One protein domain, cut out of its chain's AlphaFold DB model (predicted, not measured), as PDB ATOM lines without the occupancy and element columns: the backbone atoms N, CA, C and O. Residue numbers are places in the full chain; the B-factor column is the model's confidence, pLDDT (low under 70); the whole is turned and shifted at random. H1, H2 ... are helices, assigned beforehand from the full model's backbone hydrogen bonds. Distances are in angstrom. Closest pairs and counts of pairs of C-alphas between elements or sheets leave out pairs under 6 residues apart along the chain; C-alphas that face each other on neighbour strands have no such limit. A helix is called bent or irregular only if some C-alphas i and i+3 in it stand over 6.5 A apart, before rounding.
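AT A GLANCE: This is residues 422 to 520 and 533 to 594 of the 630 residues of an uncharacterized protein of Legionella taurinensis (UniProt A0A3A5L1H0). One long helix, H5, runs through the middle; H2, H3 and H4 pack on its first part and middle, H7 runs back beside it, and H9 and H10 cross each other and pack on H7. The hairpin of H1 and H2 makes one end of the longest axis, and the short H6 makes the other, near the far part of H5. The printed part has 161 residues with ten named helices, H1 to H10 in order, and no named strand: the class is all helix. It is compact, with a radius of gyration of the C-alphas of 16.1 A and spans of 50 by 41 by 29 A.

HOW THE PARTS SIT: Start with H1, residues 422 to 435, and H2, residues 439 to 452: this helical hairpin touches, closest at the C-alphas of Ile 433 and Lys 442, 5.7 A, at a shallow tilt of 9 degrees. H2 and H3, residues 456 to 462, form the next helical hairpin, where C-alphas 450 and 459 are closest at 5.5 A. H4, residues 466 to 474, touches H2 about perpendicular at 81 degrees, closest at C-alphas 443 and 472, 5.3 A. Residues 485 to 511 are H5, the hub, touching five helices; it touches H4 with residues 495 to 499 alone, closest at C-alphas 469 and 495, 6.9 A. H6, residues 515 to 520, is close to H5 but not clearly touching, with C-alphas 508 and 515 at 6.8 A. H5, H7, residues 533 to 549, and H10, residues 575 to 594, form a bundle, a group of helices side by side. H7 touches H5 the opposite way, closest at C-alphas 500 and 541, 6.2 A, at a shallow tilt of 34 degrees, only just short of steep. H8, residues 551 to 554, is close to H9, residues 557 to 568, but not clearly touching, with C-alphas 551 and 557 at 5.5 A. H9 touches H10 at a steep tilt of 61 degrees, closest at C-alphas 565 and 585, 4.9 A. H1 and H10 are apart. Every O i to N i+4 pair is within hydrogen-bond range in H2, H3, H4, H5, H7 and H9; H1 has 8 of 10, H6 1 of 2 and H10 15 of 16, while H8 is too short for such a pair.

IN THESE COORDINATES: Find C-alpha 422 at (11.245, -3.762, -93.565), where H1 begins; it is only just irregular, with C-alphas 430 and 433 7.0 A apart. From C-alpha 485 at (18.747, -21.901, -105.562), H5 runs 38.5 A. H7 runs 24.7 A, and H10 runs 28.9 A to C-alpha 594 at (14.228, -35.909, -106.562).

THE WHOLE: The C-alphas farthest apart, of Ala 423 and Ala 520, are 49.9 A apart. Residues 521 to 532 are cut out, with 18.8 A from C-alpha 520 to C-alpha 533. Of the links printed whole, none is long. Mean pLDDT of the printed part is 70.4; residues 510 to 520 and 564 to 594 are among the 72 residues under 70.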
ATOM      1  N   THR A 422      10.339  -4.533 -94.435       80.44
ATOM      2  CA  THR A 422      11.245  -3.762 -93.565       80.44
ATOM      3  C   THR A 422      10.908  -3.845 -92.073       80.44
ATOM      4  O   THR A 422      11.797  -4.068 -91.255       80.44
ATOM      5  N   ALA A 423       9.634  -3.698 -91.700       78.06
ATOM      6  CA  ALA A 423       9.198  -3.762 -90.305       78.06
ATOM      7  C   ALA A 423       9.245  -5.196 -89.755       78.06
ATOM      8  O   ALA A 423       9.468  -5.404 -88.560       78.06
ATOM      9  N   TYR A 424       9.042  -6.192 -90.618       78.81
ATOM     10  CA  TYR A 424       9.170  -7.593 -90.250       78.81
ATOM     11  C   TYR A 424      10.630  -7.987 -90.017       78.81
ATOM     12  O   TYR A 424      10.930  -8.593 -88.990       78.81
ATOM     13  N   LEU A 425      11.542  -7.577 -90.903       82.88
ATOM     14  CA  LEU A 425      12.983  -7.784 -90.737       82.88
ATOM     15  C   LEU A 425      13.486  -7.149 -89.435       82.88
ATOM     16  O   LEU A 425      14.204  -7.793 -88.677       82.88
ATOM     17  N   GLU A 426      13.030  -5.936 -89.110       84.50
ATOM     18  CA  GLU A 426      13.385  -5.275 -87.851       84.50
ATOM     19  C   GLU A 426      12.936  -6.076 -86.614       84.50
ATOM     20  O   GLU A 426      13.670  -6.155 -85.626       84.50
ATOM     21  N   ARG A 427      11.757  -6.710 -86.652       78.88
ATOM     22  CA  ARG A 427      11.292  -7.582 -85.558       78.88
ATOM     23  C   ARG A 427      11.989  -8.931 -85.533       78.88
ATOM     24  O   ARG A 427      12.279  -9.414 -84.443       78.88
ATOM     25  N   LEU A 428      12.283  -9.534 -86.683       82.88
ATOM     26  CA  LEU A 428      13.123 -10.732 -86.742       82.88
ATOM     27  C   LEU A 428      14.443 -10.473 -86.007       82.88
ATOM     28  O   LEU A 428      14.802 -11.243 -85.115       82.88
ATOM     29  N   ASP A 429      15.087  -9.345 -86.311       86.62
ATOM     30  CA  ASP A 429      16.387  -8.961 -85.761       86.62
ATOM     31  C   ASP A 429      16.313  -8.601 -84.260       86.62
ATOM     32  O   ASP A 429      17.193  -8.984 -83.488       86.62
ATOM     33  N   LYS A 430      15.266  -7.884 -83.821       85.94
ATOM     34  CA  LYS A 430      15.155  -7.366 -82.440       85.94
ATOM     35  C   LYS A 430      14.385  -8.258 -81.465       85.94
ATOM     36  O   LYS A 430      14.602  -8.160 -80.261       85.94
ATOM     37  N   GLU A 431      13.466  -9.084 -81.955       82.31
ATOM     38  CA  GLU A 431      12.511  -9.848 -81.141       82.31
ATOM     39  C   GLU A 431      12.732 -11.356 -81.310       82.31
ATOM     40  O   GLU A 431      13.046 -12.040 -80.337       82.31
ATOM     41  N   TYR A 432      12.630 -11.889 -82.532       81.12
ATOM     42  CA  TYR A 432      12.545 -13.343 -82.733       81.12
ATOM     43  C   TYR A 432      13.886 -14.063 -82.652       81.12
ATOM     44  O   TYR A 432      13.998 -15.047 -81.922       81.12
ATOM     45  N   ILE A 433      14.912 -13.574 -83.350       86.00
ATOM     46  CA  ILE A 433      16.249 -14.178 -83.307       86.00
ATOM     47  C   ILE A 433      16.838 -14.135 -81.881       86.00
ATOM     48  O   ILE A 433      17.401 -15.146 -81.451       86.00
ATOM     49  N   PRO A 434      16.698 -13.038 -81.103       86.00
ATOM     50  CA  PRO A 434      17.163 -13.004 -79.715       86.00
ATOM     51  C   PRO A 434      16.387 -13.919 -78.754       86.00
ATOM     52  O   PRO A 434      16.982 -14.434 -77.812       86.00
ATOM     53  N   GLN A 435      15.083 -14.130 -78.971       81.25
ATOM     54  CA  GLN A 435      14.237 -14.966 -78.101       81.25
ATOM     55  C   GLN A 435      14.283 -16.466 -78.441       81.25
ATOM     56  O   GLN A 435      13.770 -17.283 -77.677       81.25
ATOM     57  N   ALA A 436      14.874 -16.852 -79.574       78.50
ATOM     58  CA  ALA A 436      15.012 -18.251 -79.963       78.50
ATOM     59  C   ALA A 436      16.002 -18.987 -79.042       78.50
ATOM     60  O   ALA A 436      17.217 -18.837 -79.164       78.50
ATOM     61  N   ILE A 437      15.459 -19.790 -78.117       74.62
ATOM     62  CA  ILE A 437      16.234 -20.523 -77.101       74.62
ATOM     63  C   ILE A 437      17.033 -21.675 -77.728       74.62
ATOM     64  O   ILE A 437      18.176 -21.907 -77.341       74.62
ATOM     65  N   THR A 438      16.450 -22.405 -78.685       76.88
ATOM     66  CA  THR A 438      17.123 -23.546 -79.318       76.88
ATOM     67  C   THR A 438      17.994 -23.090 -80.500       76.88
ATOM     68  O   THR A 438      17.522 -22.302 -81.332       76.88
ATOM     69  N   PRO A 439      19.253 -23.564 -80.614       80.06
ATOM     70  CA  PRO A 439      20.146 -23.213 -81.723       80.06
ATOM     71  C   PRO A 439      19.548 -23.497 -83.106       80.06
ATOM     72  O   PRO A 439      19.731 -22.703 -84.027       80.06
ATOM     73  N   GLU A 440      18.771 -24.570 -83.241       73.19
ATOM     74  CA  GLU A 440      18.134 -24.985 -84.489       73.19
ATOM     75  C   GLU A 440      17.065 -23.981 -84.942       73.19
ATOM     76  O   GLU A 440      16.995 -23.615 -86.116       73.19
ATOM     77  N   LEU A 441      16.237 -23.500 -84.005       74.50
ATOM     78  CA  LEU A 441      15.225 -22.483 -84.295       74.50
ATOM     79  C   LEU A 441      15.893 -21.156 -84.654       74.50
ATOM     80  O   LEU A 441      15.473 -20.482 -85.595       74.50
ATOM     81  N   LYS A 442      16.954 -20.800 -83.924       83.88
ATOM     82  CA  LYS A 442      17.730 -19.591 -84.188       83.88
ATOM     83  C   LYS A 442      18.363 -19.628 -85.577       83.88
ATOM     84  O   LYS A 442      18.245 -18.651 -86.310       83.88
ATOM     85  N   ALA A 443      18.957 -20.757 -85.966       79.88
ATOM     86  CA  ALA A 443      19.461 -20.965 -87.317       79.88
ATOM     87  C   ALA A 443      18.341 -20.783 -88.353       79.88
ATOM     88  O   ALA A 443      18.517 -20.029 -89.304       79.88
ATOM     89  N   SER A 444      17.169 -21.394 -88.143       76.12
ATOM     90  CA  SER A 444      16.030 -21.291 -89.070       76.12
ATOM     91  C   SER A 444      15.584 -19.852 -89.318       76.12
ATOM     92  O   SER A 444      15.379 -19.441 -90.463       76.12
ATOM     93  N   LEU A 445      15.489 -19.062 -88.249       79.69
ATOM     94  CA  LEU A 445      15.141 -17.645 -88.318       79.69
ATOM     95  C   LEU A 445      16.214 -16.818 -89.037       79.69
ATOM     96  O   LEU A 445      15.875 -15.933 -89.819       79.69
ATOM     97  N   LEU A 446      17.497 -17.120 -88.811       85.12
ATOM     98  CA  LEU A 446      18.614 -16.452 -89.483       85.12
ATOM     99  C   LEU A 446      18.637 -16.750 -90.992       85.12
ATOM    100  O   LEU A 446      18.757 -15.821 -91.788       85.12
ATOM    101  N   PHE A 447      18.441 -18.010 -91.404       80.00
ATOM    102  CA  PHE A 447      18.311 -18.356 -92.827       80.00
ATOM    103  C   PHE A 447      17.119 -17.641 -93.464       80.00
ATOM    104  O   PHE A 447      17.258 -17.038 -94.525       80.00
ATOM    105  N   HIS A 448      15.962 -17.634 -92.797       78.25
ATOM    106  CA  HIS A 448      14.783 -16.927 -93.289       78.25
ATOM    107  C   HIS A 448      15.022 -15.421 -93.453       78.25
ATOM    108  O   HIS A 448      14.666 -14.848 -94.481       78.25
ATOM    109  N   ARG A 449      15.682 -14.791 -92.473       82.94
ATOM    110  CA  ARG A 449      16.071 -13.378 -92.515       82.94
ATOM    111  C   ARG A 449      16.936 -13.054 -93.737       82.94
ATOM    112  O   ARG A 449      16.696 -12.037 -94.386       82.94
ATOM    113  N   CYS A 450      17.905 -13.910 -94.059       82.06
ATOM    114  CA  CYS A 450      18.754 -13.751 -95.241       82.06
ATOM    115  C   CYS A 450      18.015 -14.027 -96.560       82.06
ATOM    116  O   CYS A 450      18.341 -13.420 -97.574       82.06
ATOM    117  N   LEU A 451      17.019 -14.920 -96.569       77.00
ATOM    118  CA  LEU A 451      16.210 -15.196 -97.763       77.00
ATOM    119  C   LEU A 451      15.243 -14.050 -98.099       77.00
ATOM    120  O   LEU A 451      14.987 -13.787 -99.272       77.00
ATOM    121  N   LEU A 452      14.707 -13.358 -97.088       75.38
ATOM    122  CA  LEU A 452      13.799 -12.222 -97.288       75.38
ATOM    123  C   LEU A 452      14.505 -10.958 -97.787       75.38
ATOM    124  O   LEU A 452      13.912 -10.174 -98.525       75.38
ATOM    125  N   ASP A 453      15.761 -10.768 -97.394       80.19
ATOM    126  CA  ASP A 453      16.601  -9.641 -97.794       80.19
ATOM    127  C   ASP A 453      17.952 -10.179 -98.274       80.19
ATOM    128  O   ASP A 453      18.916 -10.244 -97.504       80.19
ATOM    129  N   PRO A 454      18.020 -10.608 -99.546       73.31
ATOM    130  CA  PRO A 454      19.205 -11.241-100.103       73.31
ATOM    131  C   PRO A 454      20.294 -10.228-100.482       73.31
ATOM    132  O   PRO A 454      21.251 -10.604-101.158       73.31
ATOM    133  N   SER A 455      20.159  -8.947-100.108       82.00
ATOM    134  CA  SER A 455      21.188  -7.944-100.388       82.00
ATOM    135  C   SER A 455      22.511  -8.328 -99.727       82.00
ATOM    136  O   SER A 455      22.557  -8.860 -98.612       82.00
ATOM    137  N   GLU A 456      23.615  -8.068-100.426       76.88
ATOM    138  CA  GLU A 456      24.940  -8.469 -99.964       76.88
ATOM    139  C   GLU A 456      25.286  -7.832 -98.616       76.88
ATOM    140  O   GLU A 456      25.822  -8.494 -97.726       76.88
ATOM    141  N   GLU A 457      24.909  -6.574 -98.422       83.00
ATOM    142  CA  GLU A 457      25.109  -5.834 -97.185       83.00
ATOM    143  C   GLU A 457      24.288  -6.396 -96.017       83.00
ATOM    144  O   GLU A 457      24.802  -6.465 -94.892       83.00
ATOM    145  N   ALA A 458      23.042  -6.818 -96.252       81.50
ATOM    146  CA  ALA A 458      22.189  -7.383 -95.208       81.50
ATOM    147  C   ALA A 458      22.687  -8.758 -94.762       81.50
ATOM    148  O   ALA A 458      22.883  -8.986 -93.565       81.50
ATOM    149  N   VAL A 459      22.985  -9.642 -95.718       83.56
ATOM    150  CA  VAL A 459      23.525 -10.978 -95.437       83.56
ATOM    151  C   VAL A 459      24.880 -10.872 -94.727       83.56
ATOM    152  O   VAL A 459      25.086 -11.503 -93.689       83.56
ATOM    153  N   LYS A 460      25.783  -9.995 -95.191       81.62
ATOM    154  CA  LYS A 460      27.059  -9.729 -94.500       81.62
ATOM    155  C   LYS A 460      26.866  -9.194 -93.085       81.62
ATOM    156  O   LYS A 460      27.662  -9.509 -92.206       81.62
ATOM    157  N   THR A 461      25.837  -8.384 -92.842       84.56
ATOM    158  CA  THR A 461      25.572  -7.823 -91.509       84.56
ATOM    159  C   THR A 461      25.169  -8.898 -90.507       84.56
ATOM    160  O   THR A 461      25.659  -8.862 -89.379       84.56
ATOM    161  N   VAL A 462      24.373  -9.891 -90.918       84.69
ATOM    162  CA  VAL A 462      24.067 -11.068 -90.085       84.69
ATOM    163  C   VAL A 462      25.357 -11.792 -89.684       84.69
ATOM    164  O   VAL A 462      25.558 -12.120 -88.512       84.69
ATOM    165  N   PHE A 463      26.277 -11.958 -90.632       83.94
ATOM    166  CA  PHE A 463      27.537 -12.672 -90.424       83.94
ATOM    167  C   PHE A 463      28.649 -11.868 -89.736       83.94
ATOM    168  O   PHE A 463      29.701 -12.427 -89.437       83.94
ATOM    169  N   LYS A 464      28.420 -10.593 -89.388       83.81
ATOM    170  CA  LYS A 464      29.333  -9.845 -88.501       83.81
ATOM    171  C   LYS A 464      29.366 -10.422 -87.088       83.81
ATOM    172  O   LYS A 464      30.359 -10.237 -86.388       83.81
ATOM    173  N   ASN A 465      28.292 -11.084 -86.653       84.62
ATOM    174  CA  ASN A 465      28.258 -11.736 -85.354       84.62
ATOM    175  C   ASN A 465      28.848 -13.160 -85.462       84.62
ATOM    176  O   ASN A 465      28.219 -14.023 -86.085       84.62
ATOM    177  N   PRO A 466      30.012 -13.440 -84.843       79.62
ATOM    178  CA  PRO A 466      30.647 -14.756 -84.910       79.62
ATOM    179  C   PRO A 466      29.756 -15.883 -84.366       79.62
ATOM    180  O   PRO A 466      29.778 -16.981 -84.922       79.62
ATOM    181  N   ASP A 467      28.920 -15.606 -83.361       81.69
ATOM    182  CA  ASP A 467      28.008 -16.596 -82.779       81.69
ATOM    183  C   ASP A 467      26.940 -17.040 -83.789       81.69
ATOM    184  O   ASP A 467      26.511 -18.192 -83.790       81.69
ATOM    185  N   PHE A 468      26.507 -16.141 -84.680       87.75
ATOM    186  CA  PHE A 468      25.518 -16.465 -85.713       87.75
ATOM    187  C   PHE A 468      26.138 -17.261 -86.855       87.75
ATOM    188  O   PHE A 468      25.509 -18.195 -87.348       87.75
ATOM    189  N   VAL A 469      27.379 -16.941 -87.235       82.31
ATOM    190  CA  VAL A 469      28.151 -17.732 -88.206       82.31
ATOM    191  C   VAL A 469      28.314 -19.161 -87.699       82.31
ATOM    192  O   VAL A 469      28.096 -20.114 -88.441       82.31
ATOM    193  N   ASP A 470      28.643 -19.309 -86.417       79.56
ATOM    194  CA  ASP A 470      28.813 -20.605 -85.773       79.56
ATOM    195  C   ASP A 470      27.507 -21.407 -85.749       79.56
ATOM    196  O   ASP A 470      27.486 -22.535 -86.239       79.56
ATOM    197  N   VAL A 471      26.409 -20.796 -85.296       82.38
ATOM    198  CA  VAL A 471      25.076 -21.417 -85.311       82.38
ATOM    199  C   VAL A 471      24.649 -21.808 -86.729       82.38
ATOM    200  O   VAL A 471      24.165 -22.919 -86.927       82.38
ATOM    201  N   MET A 472      24.845 -20.953 -87.736       79.81
ATOM    202  CA  MET A 472      24.445 -21.267 -89.111       79.81
ATOM    203  C   MET A 472      25.312 -22.349 -89.758       79.81
ATOM    204  O   MET A 472      24.764 -23.192 -90.459       79.81
ATOM    205  N   LEU A 473      26.627 -22.377 -89.512       73.94
ATOM    206  CA  LEU A 473      27.514 -23.442 -90.004       73.94
ATOM    207  C   LEU A 473      27.176 -24.803 -89.391       73.94
ATOM    208  O   LEU A 473      27.184 -25.813 -90.096       73.94
ATOM    209  N   ASP A 474      26.854 -24.832 -88.098       72.00
ATOM    210  CA  ASP A 474      26.498 -26.063 -87.389       72.00
ATOM    211  C   ASP A 474      25.148 -26.639 -87.872       72.00
ATOM    212  O   ASP A 474      24.905 -27.839 -87.744       72.00
ATOM    213  N   HIS A 475      24.308 -25.811 -88.507       71.25
ATOM    214  CA  HIS A 475      22.954 -26.153 -88.964       71.25
ATOM    215  C   HIS A 475      22.751 -25.998 -90.485       71.25
ATOM    216  O   HIS A 475      21.625 -26.078 -90.978       71.25
ATOM    217  N   LEU A 476      23.827 -25.792 -91.252       70.88
ATOM    218  CA  LEU A 476      23.771 -25.462 -92.682       70.88
ATOM    219  C   LEU A 476      23.100 -26.557 -93.522       70.88
ATOM    220  O   LEU A 476      22.339 -26.266 -94.442       70.88
ATOM    221  N   SER A 477      23.337 -27.823 -93.172       59.66
ATOM    222  CA  SER A 477      22.769 -28.998 -93.848       59.66
ATOM    223  C   SER A 477      21.253 -29.173 -93.650       59.66
ATOM    224  O   SER A 477      20.666 -30.103 -94.211       59.66
ATOM    225  N   LEU A 478      20.613 -28.311 -92.847       54.81
ATOM    226  CA  LEU A 478      19.207 -28.424 -92.442       54.81
ATOM    227  C   LEU A 478      18.268 -27.433 -93.137       54.81
ATOM    228  O   LEU A 478      17.053 -27.630 -93.084       54.81
ATOM    229  N   LEU A 479      18.802 -26.334 -93.680       57.00
ATOM    230  CA  LEU A 479      18.040 -25.087 -93.835       57.00
ATOM    231  C   LEU A 479      18.209 -24.370 -95.179       57.00
ATOM    232  O   LEU A 479      17.565 -23.345 -95.396       57.00
ATOM    233  N   LEU A 480      19.027 -24.895 -96.093       57.94
ATOM    234  CA  LEU A 480      19.077 -24.361 -97.452       57.94
ATOM    235  C   LEU A 480      17.802 -24.769 -98.202       57.94
ATOM    236  O   LEU A 480      17.545 -25.952 -98.427       57.94
ATOM    237  N   ASP A 481      16.993 -23.770 -98.556       53.31
ATOM    238  CA  ASP A 481      15.758 -23.943 -99.318       53.31
ATOM    239  C   ASP A 481      16.099 -24.193-100.794       53.31
ATOM    240  O   ASP A 481      16.512 -23.293-101.536       53.31
ATOM    241  N   PHE A 482      15.918 -25.443-101.216       49.94
ATOM    242  CA  PHE A 482      16.211 -25.928-102.565       49.94
ATOM    243  C   PHE A 482      15.325 -25.284-103.643       49.94
ATOM    244  O   PHE A 482      15.673 -25.308-104.821       49.94
ATOM    245  N   HIS A 483      14.198 -24.671-103.262       50.09
ATOM    246  CA  HIS A 483      13.324 -23.939-104.183       50.09
ATOM    247  C   HIS A 483      13.798 -22.501-104.455       50.09
ATOM    248  O   HIS A 483      13.219 -21.809-105.302       50.09
ATOM    249  N   GLN A 484      14.852 -22.055-103.761       58.34
ATOM    250  CA  GLN A 484      15.475 -20.736-103.879       58.34
ATOM    251  C   GLN A 484      16.986 -20.877-104.114       58.34
ATOM    252  O   GLN A 484      17.795 -20.365-103.345       58.34
ATOM    253  N   LEU A 485      17.361 -21.582-105.189       63.50
ATOM    254  CA  LEU A 485      18.747 -21.901-105.562       63.50
ATOM    255  C   LEU A 485      19.701 -20.699-105.449       63.50
ATOM    256  O   LEU A 485      20.687 -20.778-104.723       63.50
ATOM    257  N   ASN A 486      19.383 -19.578-106.104       68.81
ATOM    258  CA  ASN A 486      20.295 -18.430-106.176       68.81
ATOM    259  C   ASN A 486      20.461 -17.714-104.815       68.81
ATOM    260  O   ASN A 486      21.603 -17.519-104.396       68.81
ATOM    261  N   PRO A 487      19.386 -17.376-104.063       71.75
ATOM    262  CA  PRO A 487      19.524 -16.853-102.698       71.75
ATOM    263  C   PRO A 487      20.274 -17.802-101.755       71.75
ATOM    264  O   PRO A 487      21.168 -17.375-101.025       71.75
ATOM    265  N   SER A 488      19.962 -19.098-101.798       72.75
ATOM    266  CA  SER A 488      20.614 -20.116-100.964       72.75
ATOM    267  C   SER A 488      22.106 -20.256-101.290       72.75
ATOM    268  O   SER A 488      22.933 -20.326-100.380       72.75
ATOM    269  N   PHE A 489      22.470 -20.232-102.578       73.62
ATOM    270  CA  PHE A 489      23.862 -20.256-103.030       73.62
ATOM    271  C   PHE A 489      24.630 -19.015-102.562       73.62
ATOM    272  O   PHE A 489      25.749 -19.123-102.057       73.62
ATOM    273  N   PHE A 490      24.003 -17.840-102.640       78.25
ATOM    274  CA  PHE A 490      24.591 -16.588-102.172       78.25
ATOM    275  C   PHE A 490      24.865 -16.583-100.657       78.25
ATOM    276  O   PHE A 490      25.949 -16.182-100.214       78.25
ATOM    277  N   ILE A 491      23.917 -17.081 -99.856       80.06
ATOM    278  CA  ILE A 491      24.085 -17.244 -98.404       80.06
ATOM    279  C   ILE A 491      25.262 -18.180 -98.114       80.06
ATOM    280  O   ILE A 491      26.136 -17.838 -97.316       80.06
ATOM    281  N   LEU A 492      25.327 -19.329 -98.798       78.31
ATOM    282  CA  LEU A 492      26.405 -20.303 -98.635       78.31
ATOM    283  C   LEU A 492      27.779 -19.707 -98.981       78.31
ATOM    284  O   LEU A 492      28.739 -19.881 -98.224       78.31
ATOM    285  N   LYS A 493      27.874 -18.968-100.089       79.69
ATOM    286  CA  LYS A 493      29.099 -18.283-100.520       79.69
ATOM    287  C   LYS A 493      29.570 -17.265 -99.488       79.69
ATOM    288  O   LYS A 493      30.741 -17.264 -99.109       79.69
ATOM    289  N   THR A 494      28.655 -16.444 -98.977       83.44
ATOM    290  CA  THR A 494      28.979 -15.416 -97.976       83.44
ATOM    291  C   THR A 494      29.402 -16.037 -96.642       83.44
ATOM    292  O   THR A 494      30.365 -15.580 -96.023       83.44
ATOM    293  N   LEU A 495      28.736 -17.117 -96.220       81.00
ATOM    294  CA  LEU A 495      29.091 -17.866 -95.015       81.00
ATOM    295  C   LEU A 495      30.491 -18.494 -95.134       81.00
ATOM    296  O   LEU A 495      31.294 -18.399 -94.207       81.00
ATOM    297  N   THR A 496      30.803 -19.071 -96.300       77.75
ATOM    298  CA  THR A 496      32.117 -19.658 -96.616       77.75
ATOM    299  C   THR A 496      33.221 -18.602 -96.568       77.75
ATOM    300  O   THR A 496      34.228 -18.799 -95.888       77.75
ATOM    301  N   ALA A 497      33.015 -17.455 -97.225       83.44
ATOM    302  CA  ALA A 497      33.971 -16.347 -97.228       83.44
ATOM    303  C   ALA A 497      34.201 -15.771 -95.819       83.44
ATOM    304  O   ALA A 497      35.340 -15.539 -95.415       83.44
ATOM    305  N   THR A 498      33.133 -15.599 -95.035       83.69
ATOM    306  CA  THR A 498      33.238 -15.081 -93.661       83.69
ATOM    307  C   THR A 498      33.995 -16.053 -92.757       83.69
ATOM    308  O   THR A 498      34.838 -15.641 -91.958       83.69
ATOM    309  N   GLN A 499      33.737 -17.356 -92.887       82.38
ATOM    310  CA  GLN A 499      34.446 -18.363 -92.107       82.38
ATOM    311  C   GLN A 499      35.927 -18.456 -92.485       82.38
ATOM    312  O   GLN A 499      36.765 -18.636 -91.598       82.38
ATOM    313  N   LEU A 500      36.251 -18.298 -93.773       81.69
ATOM    314  CA  LEU A 500      37.629 -18.200 -94.251       81.69
ATOM    315  C   LEU A 500      38.344 -17.021 -93.573       81.69
ATOM    316  O   LEU A 500      39.361 -17.232 -92.919       81.69
ATOM    317  N   GLN A 501      37.757 -15.821 -93.620       83.00
ATOM    318  CA  GLN A 501      38.331 -14.622 -93.000       83.00
ATOM    319  C   GLN A 501      38.547 -14.790 -91.485       83.00
ATOM    320  O   GLN A 501      39.627 -14.489 -90.974       83.00
ATOM    321  N   ARG A 502      37.553 -15.318 -90.753       80.50
ATOM    322  CA  ARG A 502      37.673 -15.578 -89.303       80.50
ATOM    323  C   ARG A 502      38.834 -16.522 -88.986       80.50
ATOM    324  O   ARG A 502      39.532 -16.335 -87.989       80.50
ATOM    325  N   LEU A 503      39.030 -17.553 -89.810       75.31
ATOM    326  CA  LEU A 503      40.106 -18.522 -89.621       75.31
ATOM    327  C   LEU A 503      41.479 -17.911 -89.931       75.31
ATOM    328  O   LEU A 503      42.421 -18.143 -89.175       75.31
ATOM    329  N   GLU A 504      41.591 -17.087 -90.974       76.25
ATOM    330  CA  GLU A 504      42.815 -16.339 -91.291       76.25
ATOM    331  C   GLU A 504      43.210 -15.378 -90.163       76.25
ATOM    332  O   GLU A 504      44.372 -15.345 -89.755       76.25
ATOM    333  N   GLU A 505      42.248 -14.629 -89.619       79.06
ATOM    334  CA  GLU A 505      42.470 -13.722 -88.488       79.06
ATOM    335  C   GLU A 505      42.915 -14.483 -87.238       79.06
ATOM    336  O   GLU A 505      43.870 -14.080 -86.570       79.06
ATOM    337  N   ARG A 506      42.278 -15.623 -86.945       72.38
ATOM    338  CA  ARG A 506      42.669 -16.486 -85.828       72.38
ATOM    339  C   ARG A 506      44.095 -17.007 -85.988       72.38
ATOM    340  O   ARG A 506      44.883 -16.875 -85.057       72.38
ATOM    341  N   ILE A 507      44.447 -17.536 -87.161       68.06
ATOM    342  CA  ILE A 507      45.802 -18.027 -87.448       68.06
ATOM    343  C   ILE A 507      46.815 -16.889 -87.323       68.06
ATOM    344  O   ILE A 507      47.867 -17.073 -86.714       68.06
ATOM    345  N   LYS A 508      46.512 -15.701 -87.854       68.81
ATOM    346  CA  LYS A 508      47.375 -14.520 -87.734       68.81
ATOM    347  C   LYS A 508      47.599 -14.129 -86.271       68.81
ATOM    348  O   LYS A 508      48.732 -13.835 -85.896       68.81
ATOM    349  N   ASN A 509      46.553 -14.165 -85.448       73.38
ATOM    350  CA  ASN A 509      46.632 -13.837 -84.024       73.38
ATOM    351  C   ASN A 509      47.388 -14.905 -83.213       73.38
ATOM    352  O   ASN A 509      48.147 -14.554 -82.316       73.38
ATOM    353  N   GLU A 510      47.212 -16.191 -83.532       67.50
ATOM    354  CA  GLU A 510      47.895 -17.304 -82.854       67.50
ATOM    355  C   GLU A 510      49.368 -17.448 -83.293       67.50
ATOM    356  O   GLU A 510      50.212 -17.838 -82.488       67.50
ATOM    357  N   SER A 511      49.702 -17.126 -84.549       64.38
ATOM    358  CA  SER A 511      51.048 -17.326 -85.123       64.38
ATOM    359  C   SER A 511      51.914 -16.065 -85.211       64.38
ATOM    360  O   SER A 511      53.130 -16.182 -85.348       64.38
ATOM    361  N   GLY A 512      51.323 -14.866 -85.168       58.25
ATOM    362  CA  GLY A 512      52.029 -13.587 -85.305       58.25
ATOM    363  C   GLY A 512      52.483 -13.230 -86.732       58.25
ATOM    364  O   GLY A 512      53.085 -12.173 -86.923       58.25
ATOM    365  N   TYR A 513      52.197 -14.059 -87.744       57.66
ATOM    366  CA  TYR A 513      52.600 -13.832 -89.140       57.66
ATOM    367  C   TYR A 513      51.422 -13.452 -90.042       57.66
ATOM    368  O   TYR A 513      50.299 -13.922 -89.867       57.66
ATOM    369  N   SER A 514      51.684 -12.620 -91.060       54.09
ATOM    370  CA  SER A 514      50.706 -12.370 -92.126       54.09
ATOM    371  C   SER A 514      50.584 -13.590 -93.048       54.09
ATOM    372  O   SER A 514      51.582 -14.250 -93.352       54.09
ATOM    373  N   PHE A 515      49.366 -13.876 -93.508       56.06
ATOM    374  CA  PHE A 515      49.022 -15.061 -94.298       56.06
ATOM    375  C   PHE A 515      49.906 -15.258 -95.544       56.06
ATOM    376  O   PHE A 515      50.470 -16.331 -95.765       56.06
ATOM    377  N   THR A 516      50.118 -14.179 -96.303       55.44
ATOM    378  CA  THR A 516      50.973 -14.138 -97.501       55.44
ATOM    379  C   THR A 516      52.448 -14.412 -97.200       55.44
ATOM    380  O   THR A 516      53.159 -14.957 -98.040       55.44
ATOM    381  N   SER A 517      52.921 -14.077 -95.996       48.22
ATOM    382  CA  SER A 517      54.302 -14.332 -95.561       48.22
ATOM    383  C   SER A 517      54.518 -15.780 -95.111       48.22
ATOM    384  O   SER A 517      55.633 -16.288 -95.196       48.22
ATOM    385  N   PHE A 518      53.464 -16.445 -94.630       48.66
ATOM    386  CA  PHE A 518      53.554 -17.777 -94.038       48.66
ATOM    387  C   PHE A 518      53.555 -18.886 -95.103       48.66
ATOM    388  O   PHE A 518      54.404 -19.764 -95.047       48.66
ATOM    389  N   PHE A 519      52.732 -18.811 -96.160       49.25
ATOM    390  CA  PHE A 519      52.797 -19.785 -97.274       49.25
ATOM    391  C   PHE A 519      54.143 -19.780 -98.012       49.25
ATOM    392  O   PHE A 519      54.590 -20.819 -98.501       49.25
ATOM    393  N   ALA A 520      54.823 -18.632 -98.042       46.53
ATOM    394  CA  ALA A 520      56.186 -18.533 -98.550       46.53
ATOM    395  C   ALA A 520      57.214 -19.223 -97.626       46.53
ATOM    396  O   ALA A 520      58.223 -19.725 -98.120       46.53
ATOM    397  N   PRO A 533      45.501 -28.758 -87.827       60.50
ATOM    398  CA  PRO A 533      44.209 -29.032 -88.471       60.50
ATOM    399  C   PRO A 533      43.532 -27.793 -89.082       60.50
ATOM    400  O   PRO A 533      42.901 -27.870 -90.133       60.50
ATOM    401  N   GLN A 534      43.756 -26.614 -88.492       59.62
ATOM    402  CA  GLN A 534      43.280 -25.322 -88.997       59.62
ATOM    403  C   GLN A 534      43.769 -24.985 -90.425       59.62
ATOM    404  O   GLN A 534      43.031 -24.376 -91.192       59.62
ATOM    405  N   PHE A 535      44.978 -25.397 -90.826       65.19
ATOM    406  CA  PHE A 535      45.518 -25.128 -92.167       65.19
ATOM    407  C   PHE A 535      44.888 -26.006 -93.252       65.19
ATOM    408  O   PHE A 535      44.713 -25.550 -94.383       65.19
ATOM    409  N   LEU A 536      44.544 -27.254 -92.919       62.97
ATOM    410  CA  LEU A 536      43.826 -28.148 -93.833       62.97
ATOM    411  C   LEU A 536      42.414 -27.611 -94.082       62.97
ATOM    412  O   LEU A 536      42.012 -27.450 -95.229       62.97
ATOM    413  N   ILE A 537      41.725 -27.220 -93.009       64.38
ATOM    414  CA  ILE A 537      40.406 -26.571 -93.032       64.38
ATOM    415  C   ILE A 537      40.420 -25.310 -93.914       64.38
ATOM    416  O   ILE A 537      39.515 -25.102 -94.722       64.38
ATOM    417  N   LEU A 538      41.462 -24.485 -93.798       68.94
ATOM    418  CA  LEU A 538      41.601 -23.260 -94.582       68.94
ATOM    419  C   LEU A 538      41.797 -23.529 -96.082       68.94
ATOM    420  O   LEU A 538      41.119 -22.923 -96.905       68.94
ATOM    421  N   LYS A 539      42.691 -24.462 -96.438       69.31
ATOM    422  CA  LYS A 539      42.949 -24.847 -97.836       69.31
ATOM    423  C   LYS A 539      41.670 -25.323 -98.533       69.31
ATOM    424  O   LYS A 539      41.437 -24.977 -99.692       69.31
ATOM    425  N   GLU A 540      40.841 -26.082 -97.822       69.75
ATOM    426  CA  GLU A 540      39.555 -26.551 -98.340       69.75
ATOM    427  C   GLU A 540      38.554 -25.404 -98.524       69.75
ATOM    428  O   GLU A 540      37.943 -25.302 -99.586       69.75
ATOM    429  N   LEU A 541      38.440 -24.478 -97.564       71.19
ATOM    430  CA  LEU A 541      37.589 -23.288 -97.716       71.19
ATOM    431  C   LEU A 541      37.987 -22.438 -98.928       71.19
ATOM    432  O   LEU A 541      37.111 -22.002 -99.671       71.19
ATOM    433  N   THR A 542      39.288 -22.243 -99.171       74.25
ATOM    434  CA  THR A 542      39.780 -21.519-100.354       74.25
ATOM    435  C   THR A 542      39.404 -22.235-101.653       74.25
ATOM    436  O   THR A 542      38.990 -21.587-102.612       74.25
ATOM    437  N   LYS A 543      39.499 -23.571-101.693       73.56
ATOM    438  CA  LYS A 543      39.112 -24.374-102.866       73.56
ATOM    439  C   LYS A 543      37.605 -24.297-103.134       73.56
ATOM    440  O   LYS A 543      37.191 -24.129-104.282       73.56
ATOM    441  N   ILE A 544      36.793 -24.393-102.083       72.25
ATOM    442  CA  ILE A 544      35.330 -24.296-102.162       72.25
ATOM    443  C   ILE A 544      34.918 -22.905-102.645       72.25
ATOM    444  O   ILE A 544      34.169 -22.797-103.613       72.25
ATOM    445  N   LEU A 545      35.457 -21.847-102.032       76.00
ATOM    446  CA  LEU A 545      35.158 -20.471-102.419       76.00
ATOM    447  C   LEU A 545      35.601 -20.179-103.859       76.00
ATOM    448  O   LEU A 545      34.813 -19.644-104.630       76.00
ATOM    449  N   GLY A 546      36.802 -20.616-104.253       77.25
ATOM    450  CA  GLY A 546      37.289 -20.467-105.625       77.25
ATOM    451  C   GLY A 546      36.416 -21.194-106.652       77.25
ATOM    452  O   GLY A 546      36.237 -20.710-107.764       77.25
ATOM    453  N   THR A 547      35.799 -22.319-106.278       75.19
ATOM    454  CA  THR A 547      34.801 -22.994-107.124       75.19
ATOM    455  C   THR A 547      33.501 -22.180-107.185       75.19
ATOM    456  O   THR A 547      32.991 -21.936-108.273       75.19
ATOM    457  N   MET A 548      33.010 -21.662-106.049       76.25
ATOM    458  CA  MET A 548      31.822 -20.787-105.979       76.25
ATOM    459  C   MET A 548      31.980 -19.449-106.720       76.25
ATOM    460  O   MET A 548      30.992 -18.791-107.053       76.25
ATOM    461  N   GLU A 549      33.206 -18.991-106.957       79.94
ATOM    462  CA  GLU A 549      33.489 -17.765-107.708       79.94
ATOM    463  C   GLU A 549      33.360 -17.944-109.224       79.94
ATOM    464  O   GLU A 549      32.963 -16.987-109.894       79.94
ATOM    465  N   LYS A 550      33.530 -19.172-109.742       76.69
ATOM    466  CA  LYS A 550      33.295 -19.528-111.158       76.69
ATOM    467  C   LYS A 550      31.843 -19.328-111.607       76.69
ATOM    468  O   LYS A 550      31.561 -19.267-112.801       76.69
ATOM    469  N   GLU A 551      30.907 -19.182-110.668       71.44
ATOM    470  CA  GLU A 551      29.521 -18.785-110.949       71.44
ATOM    471  C   GLU A 551      29.463 -17.458-111.725       71.44
ATOM    472  O   GLU A 551      28.661 -17.315-112.643       71.44
ATOM    473  N   LYS A 552      30.350 -16.497-111.416       63.56
ATOM    474  CA  LYS A 552      30.410 -15.212-112.137       63.56
ATOM    475  C   LYS A 552      30.823 -15.374-113.603       63.56
ATOM    476  O   LYS A 552      30.521 -14.500-114.408       63.56
ATOM    477  N   GLU A 553      31.522 -16.459-113.929       61.03
ATOM    478  CA  GLU A 553      32.046 -16.749-115.266       61.03
ATOM    479  C   GLU A 553      31.076 -17.610-116.087       61.03
ATOM    480  O   GLU A 553      30.966 -17.431-117.297       61.03
ATOM    481  N   SER A 554      30.350 -18.520-115.430       57.78
ATOM    482  CA  SER A 554      29.418 -19.466-116.063       57.78
ATOM    483  C   SER A 554      27.960 -18.995-116.076       57.78
ATOM    484  O   SER A 554      27.182 -19.453-116.909       57.78
ATOM    485  N   GLY A 555      27.570 -18.096-115.165       62.16
ATOM    486  CA  GLY A 555      26.188 -17.633-114.994       62.16
ATOM    487  C   GLY A 555      25.222 -18.696-114.459       62.16
ATOM    488  O   GLY A 555      24.028 -18.422-114.349       62.16
ATOM    489  N   ASP A 556      25.722 -19.888-114.127       69.38
ATOM    490  CA  ASP A 556      24.922 -21.036-113.715       69.38
ATOM    491  C   ASP A 556      25.400 -21.586-112.368       69.38
ATOM    492  O   ASP A 556      26.352 -22.368-112.289       69.38
ATOM    493  N   SER A 557      24.700 -21.207-111.296       67.38
ATOM    494  CA  SER A 557      24.955 -21.700-109.939       67.38
ATOM    495  C   SER A 557      24.845 -23.229-109.851       67.38
ATOM    496  O   SER A 557      25.459 -23.839-108.982       67.38
ATOM    497  N   LEU A 558      24.091 -23.869-110.753       64.81
ATOM    498  CA  LEU A 558      23.823 -25.304-110.748       64.81
ATOM    499  C   LEU A 558      25.056 -26.134-111.143       64.81
ATOM    500  O   LEU A 558      25.416 -27.068-110.426       64.81
ATOM    501  N   SER A 559      25.737 -25.768-112.233       68.19
ATOM    502  CA  SER A 559      26.980 -26.425-112.674       68.19
ATOM    503  C   SER A 559      28.095 -26.361-111.619       68.19
ATOM    504  O   SER A 559      28.777 -27.350-111.340       68.19
ATOM    505  N   VAL A 560      28.220 -25.214-110.952       72.19
ATOM    506  CA  VAL A 560      29.194 -24.978-109.879       72.19
ATOM    507  C   VAL A 560      28.912 -25.870-108.667       72.19
ATOM    508  O   VAL A 560      29.831 -26.348-107.998       72.19
ATOM    509  N   LEU A 561      27.639 -26.141-108.389       65.25
ATOM    510  CA  LEU A 561      27.229 -27.012-107.295       65.25
ATOM    511  C   LEU A 561      27.485 -28.486-107.543       65.25
ATOM    512  O   LEU A 561      27.848 -29.204-106.612       65.25
ATOM    513  N   GLU A 562      27.328 -28.939-108.781       67.75
ATOM    514  CA  GLU A 562      27.694 -30.300-109.164       67.75
ATOM    515  C   GLU A 562      29.207 -30.527-109.019       67.75
ATOM    516  O   GLU A 562      29.625 -31.552-108.474       67.75
ATOM    517  N   GLU A 563      30.028 -29.541-109.405       72.62
ATOM    518  CA  GLU A 563      31.484 -29.569-109.208       72.62
ATOM    519  C   GLU A 563      31.849 -29.634-107.714       72.62
ATOM    520  O   GLU A 563      32.665 -30.463-107.294       72.62
ATOM    521  N   LEU A 564      31.208 -28.806-106.885       69.69
ATOM    522  CA  LEU A 564      31.381 -28.813-105.431       69.69
ATOM    523  C   LEU A 564      30.960 -30.150-104.795       69.69
ATOM    524  O   LEU A 564      31.668 -30.669-103.928       69.69
ATOM    525  N   GLY A 565      29.850 -30.736-105.251       65.62
ATOM    526  CA  GLY A 565      29.373 -32.049-104.816       65.62
ATOM    527  C   GLY A 565      30.382 -33.160-105.105       65.62
ATOM    528  O   GLY A 565      30.729 -33.924-104.202       65.62
ATOM    529  N   ASN A 566      30.929 -33.206-106.320       67.19
ATOM    530  CA  ASN A 566      31.933 -34.201-106.707       67.19
ATOM    531  C   ASN A 566      33.249 -34.029-105.924       67.19
ATOM    532  O   ASN A 566      33.830 -35.011-105.465       67.19
ATOM    533  N   ASN A 567      33.680 -32.785-105.687       64.81
ATOM    534  CA  ASN A 567      34.885 -32.469-104.910       64.81
ATOM    535  C   ASN A 567      34.770 -32.822-103.412       64.81
ATOM    536  O   ASN A 567      35.785 -33.064-102.749       64.81
ATOM    537  N   SER A 568      33.550 -32.852-102.868       61.25
ATOM    538  CA  SER A 568      33.295 -33.167-101.455       61.25
ATOM    539  C   SER A 568      33.507 -34.650-101.099       61.25
ATOM    540  O   SER A 568      33.731 -34.965 -99.931       61.25
ATOM    541  N   LEU A 569      33.491 -35.559-102.086       55.16
ATOM    542  CA  LEU A 569      33.654 -37.010-101.889       55.16
ATOM    543  C   LEU A 569      35.089 -37.421-101.523       55.16
ATOM    544  O   LEU A 569      35.288 -38.436-100.865       55.16
ATOM    545  N   THR A 570      36.085 -36.628-101.917       52.19
ATOM    546  CA  THR A 570      37.513 -36.938-101.725       52.19
ATOM    547  C   THR A 570      38.173 -36.132-100.604       52.19
ATOM    548  O   THR A 570      39.347 -36.342-100.307       52.19
ATOM    549  N   THR A 571      37.457 -35.173-100.005       53.59
ATOM    550  CA  THR A 571      38.085 -34.103 -99.214       53.59
ATOM    551  C   THR A 571      37.156 -33.609 -98.107       53.59
ATOM    552  O   THR A 571      36.332 -32.732 -98.342       53.59
ATOM    553  N   CYS A 572      37.265 -34.179 -96.899       52.00
ATOM    554  CA  CYS A 572      36.583 -33.708 -95.684       52.00
ATOM    555  C   CYS A 572      37.315 -34.205 -94.422       52.00
ATOM    556  O   CYS A 572      37.110 -35.347 -94.019       52.00
ATOM    557  N   TYR A 573      38.120 -33.361 -93.768       50.41
ATOM    558  CA  TYR A 573      38.684 -33.675 -92.449       50.41
ATOM    559  C   TYR A 573      38.409 -32.538 -91.447       50.41
ATOM    560  O   TYR A 573      38.854 -31.409 -91.636       50.41
ATOM    561  N   GLU A 574      37.669 -32.902 -90.393       50.88
ATOM    562  CA  GLU A 574      37.353 -32.199 -89.135       50.88
ATOM    563  C   GLU A 574      36.551 -30.872 -89.158       50.88
ATOM    564  O   GLU A 574      36.638 -30.023 -90.044       50.88
ATOM    565  N   GLY A 575      35.731 -30.686 -88.112       54.91
ATOM    566  CA  GLY A 575      35.116 -29.408 -87.726       54.91
ATOM    567  C   GLY A 575      34.014 -28.849 -88.641       54.91
ATOM    568  O   GLY A 575      33.334 -29.567 -89.370       54.91
ATOM    569  N   LYS A 576      33.824 -27.522 -88.593       57.94
ATOM    570  CA  LYS A 576      32.719 -26.793 -89.255       57.94
ATOM    571  C   LYS A 576      32.779 -26.802 -90.786       57.94
ATOM    572  O   LYS A 576      31.749 -26.689 -91.443       57.94
ATOM    573  N   VAL A 577      33.964 -27.006 -91.363       59.03
ATOM    574  CA  VAL A 577      34.143 -27.180 -92.818       59.03
ATOM    575  C   VAL A 577      33.603 -28.527 -93.287       59.03
ATOM    576  O   VAL A 577      33.061 -28.621 -94.383       59.03
ATOM    577  N   THR A 578      33.604 -29.542 -92.418       60.44
ATOM    578  CA  THR A 578      32.924 -30.813 -92.698       60.44
ATOM    579  C   THR A 578      31.407 -30.622 -92.807       60.44
ATOM    580  O   THR A 578      30.783 -31.247 -93.657       60.44
ATOM    581  N   ASN A 579      30.797 -29.734 -92.012       60.84
ATOM    582  CA  ASN A 579      29.362 -29.433 -92.119       60.84
ATOM    583  C   ASN A 579      29.024 -28.676 -93.411       60.84
ATOM    584  O   ASN A 579      28.005 -28.967 -94.033       60.84
ATOM    585  N   LEU A 580      29.910 -27.777 -93.853       63.62
ATOM    586  CA  LEU A 580      29.802 -27.083 -95.138       63.62
ATOM    587  C   LEU A 580      29.851 -28.071 -96.317       63.62
ATOM    588  O   LEU A 580      28.956 -28.079 -97.160       63.62
ATOM    589  N   CYS A 581      30.842 -28.965 -96.335       62.84
ATOM    590  CA  CYS A 581      30.962 -29.994 -97.367       62.84
ATOM    591  C   CYS A 581      29.822 -31.022 -97.313       62.84
ATOM    592  O   CYS A 581      29.317 -31.428 -98.356       62.84
ATOM    593  N   ARG A 582      29.367 -31.419 -96.113       61.62
ATOM    594  CA  ARG A 582      28.181 -32.278 -95.942       61.62
ATOM    595  C   ARG A 582      26.929 -31.611 -96.495       61.62
ATOM    596  O   ARG A 582      26.179 -32.279 -97.189       61.62
ATOM    597  N   ALA A 583      26.722 -30.318 -96.248       61.47
ATOM    598  CA  ALA A 583      25.580 -29.587 -96.792       61.47
ATOM    599  C   ALA A 583      25.598 -29.562 -98.330       61.47
ATOM    600  O   ALA A 583      24.582 -29.841 -98.958       61.47
ATOM    601  N   VAL A 584      26.764 -29.315 -98.937       64.88
ATOM    602  CA  VAL A 584      26.973 -29.369-100.396       64.88
ATOM    603  C   VAL A 584      26.744 -30.777-100.962       64.88
ATOM    604  O   VAL A 584      26.143 -30.940-102.023       64.88
ATOM    605  N   ARG A 585      27.197 -31.817-100.260       63.03
ATOM    606  CA  ARG A 585      27.010 -33.211-100.678       63.03
ATOM    607  C   ARG A 585      25.551 -33.646-100.575       63.03
ATOM    608  O   ARG A 585      25.014 -34.207-101.525       63.03
ATOM    609  N   ASP A 586      24.913 -33.377 -99.439       59.88
ATOM    610  CA  ASP A 586      23.495 -33.656 -99.205       59.88
ATOM    611  C   ASP A 586      22.633 -32.939-100.254       59.88
ATOM    612  O   ASP A 586      21.673 -33.517-100.758       59.88
ATOM    613  N   TRP A 587      23.021 -31.723-100.648       63.88
ATOM    614  CA  TRP A 587      22.408 -30.971-101.740       63.88
ATOM    615  C   TRP A 587      22.520 -31.689-103.093       63.88
ATOM    616  O   TRP A 587      21.508 -31.873-103.775       63.88
ATOM    617  N   ALA A 588      23.714 -32.157-103.469       60.44
ATOM    618  CA  ALA A 588      23.926 -32.887-104.720       60.44
ATOM    619  C   ALA A 588      23.188 -34.244-104.753       60.44
ATOM    620  O   ALA A 588      22.631 -34.624-105.785       60.44
ATOM    621  N   ILE A 589      23.148 -34.966-103.626       59.34
ATOM    622  CA  ILE A 589      22.458 -36.261-103.495       59.34
ATOM    623  C   ILE A 589      20.937 -36.081-103.550       59.34
ATOM    624  O   ILE A 589      20.272 -36.758-104.336       59.34
ATOM    625  N   TRP A 590      20.387 -35.156-102.757       54.66
ATOM    626  CA  TRP A 590      18.944 -34.906-102.693       54.66
ATOM    627  C   TRP A 590      18.384 -34.511-104.063       54.66
ATOM    628  O   TRP A 590      17.335 -35.008-104.472       54.66
ATOM    629  N   ARG A 591      19.114 -33.689-104.824       58.19
ATOM    630  CA  ARG A 591      18.734 -33.318-106.191       58.19
ATOM    631  C   ARG A 591      18.699 -34.524-107.133       58.19
ATOM    632  O   ARG A 591      17.679 -34.758-107.772       58.19
ATOM    633  N   LYS A 592      19.763 -35.338-107.166       58.66
ATOM    634  CA  LYS A 592      19.819 -36.561-107.993       58.66
ATOM    635  C   LYS A 592      18.701 -37.558-107.663       58.66
ATOM    636  O   LYS A 592      18.298 -38.323-108.533       58.66
ATOM    637  N   GLN A 593      18.213 -37.571-106.422       49.78
ATOM    638  CA  GLN A 593      17.109 -38.431-105.988       49.78
ATOM    639  C   GLN A 593      15.728 -37.868-106.359       49.78
ATOM    640  O   GLN A 593      14.868 -38.642-106.764       49.78
ATOM    641  N   ASN A 594      15.523 -36.549-106.281       43.91
ATOM    642  CA  ASN A 594      14.228 -35.909-106.562       43.91
ATOM    643  C   ASN A 594      14.029 -35.499-108.036       43.91
ATOM    644  O   ASN A 594      12.899 -35.270-108.455       43.91
TER     645      ASN A 594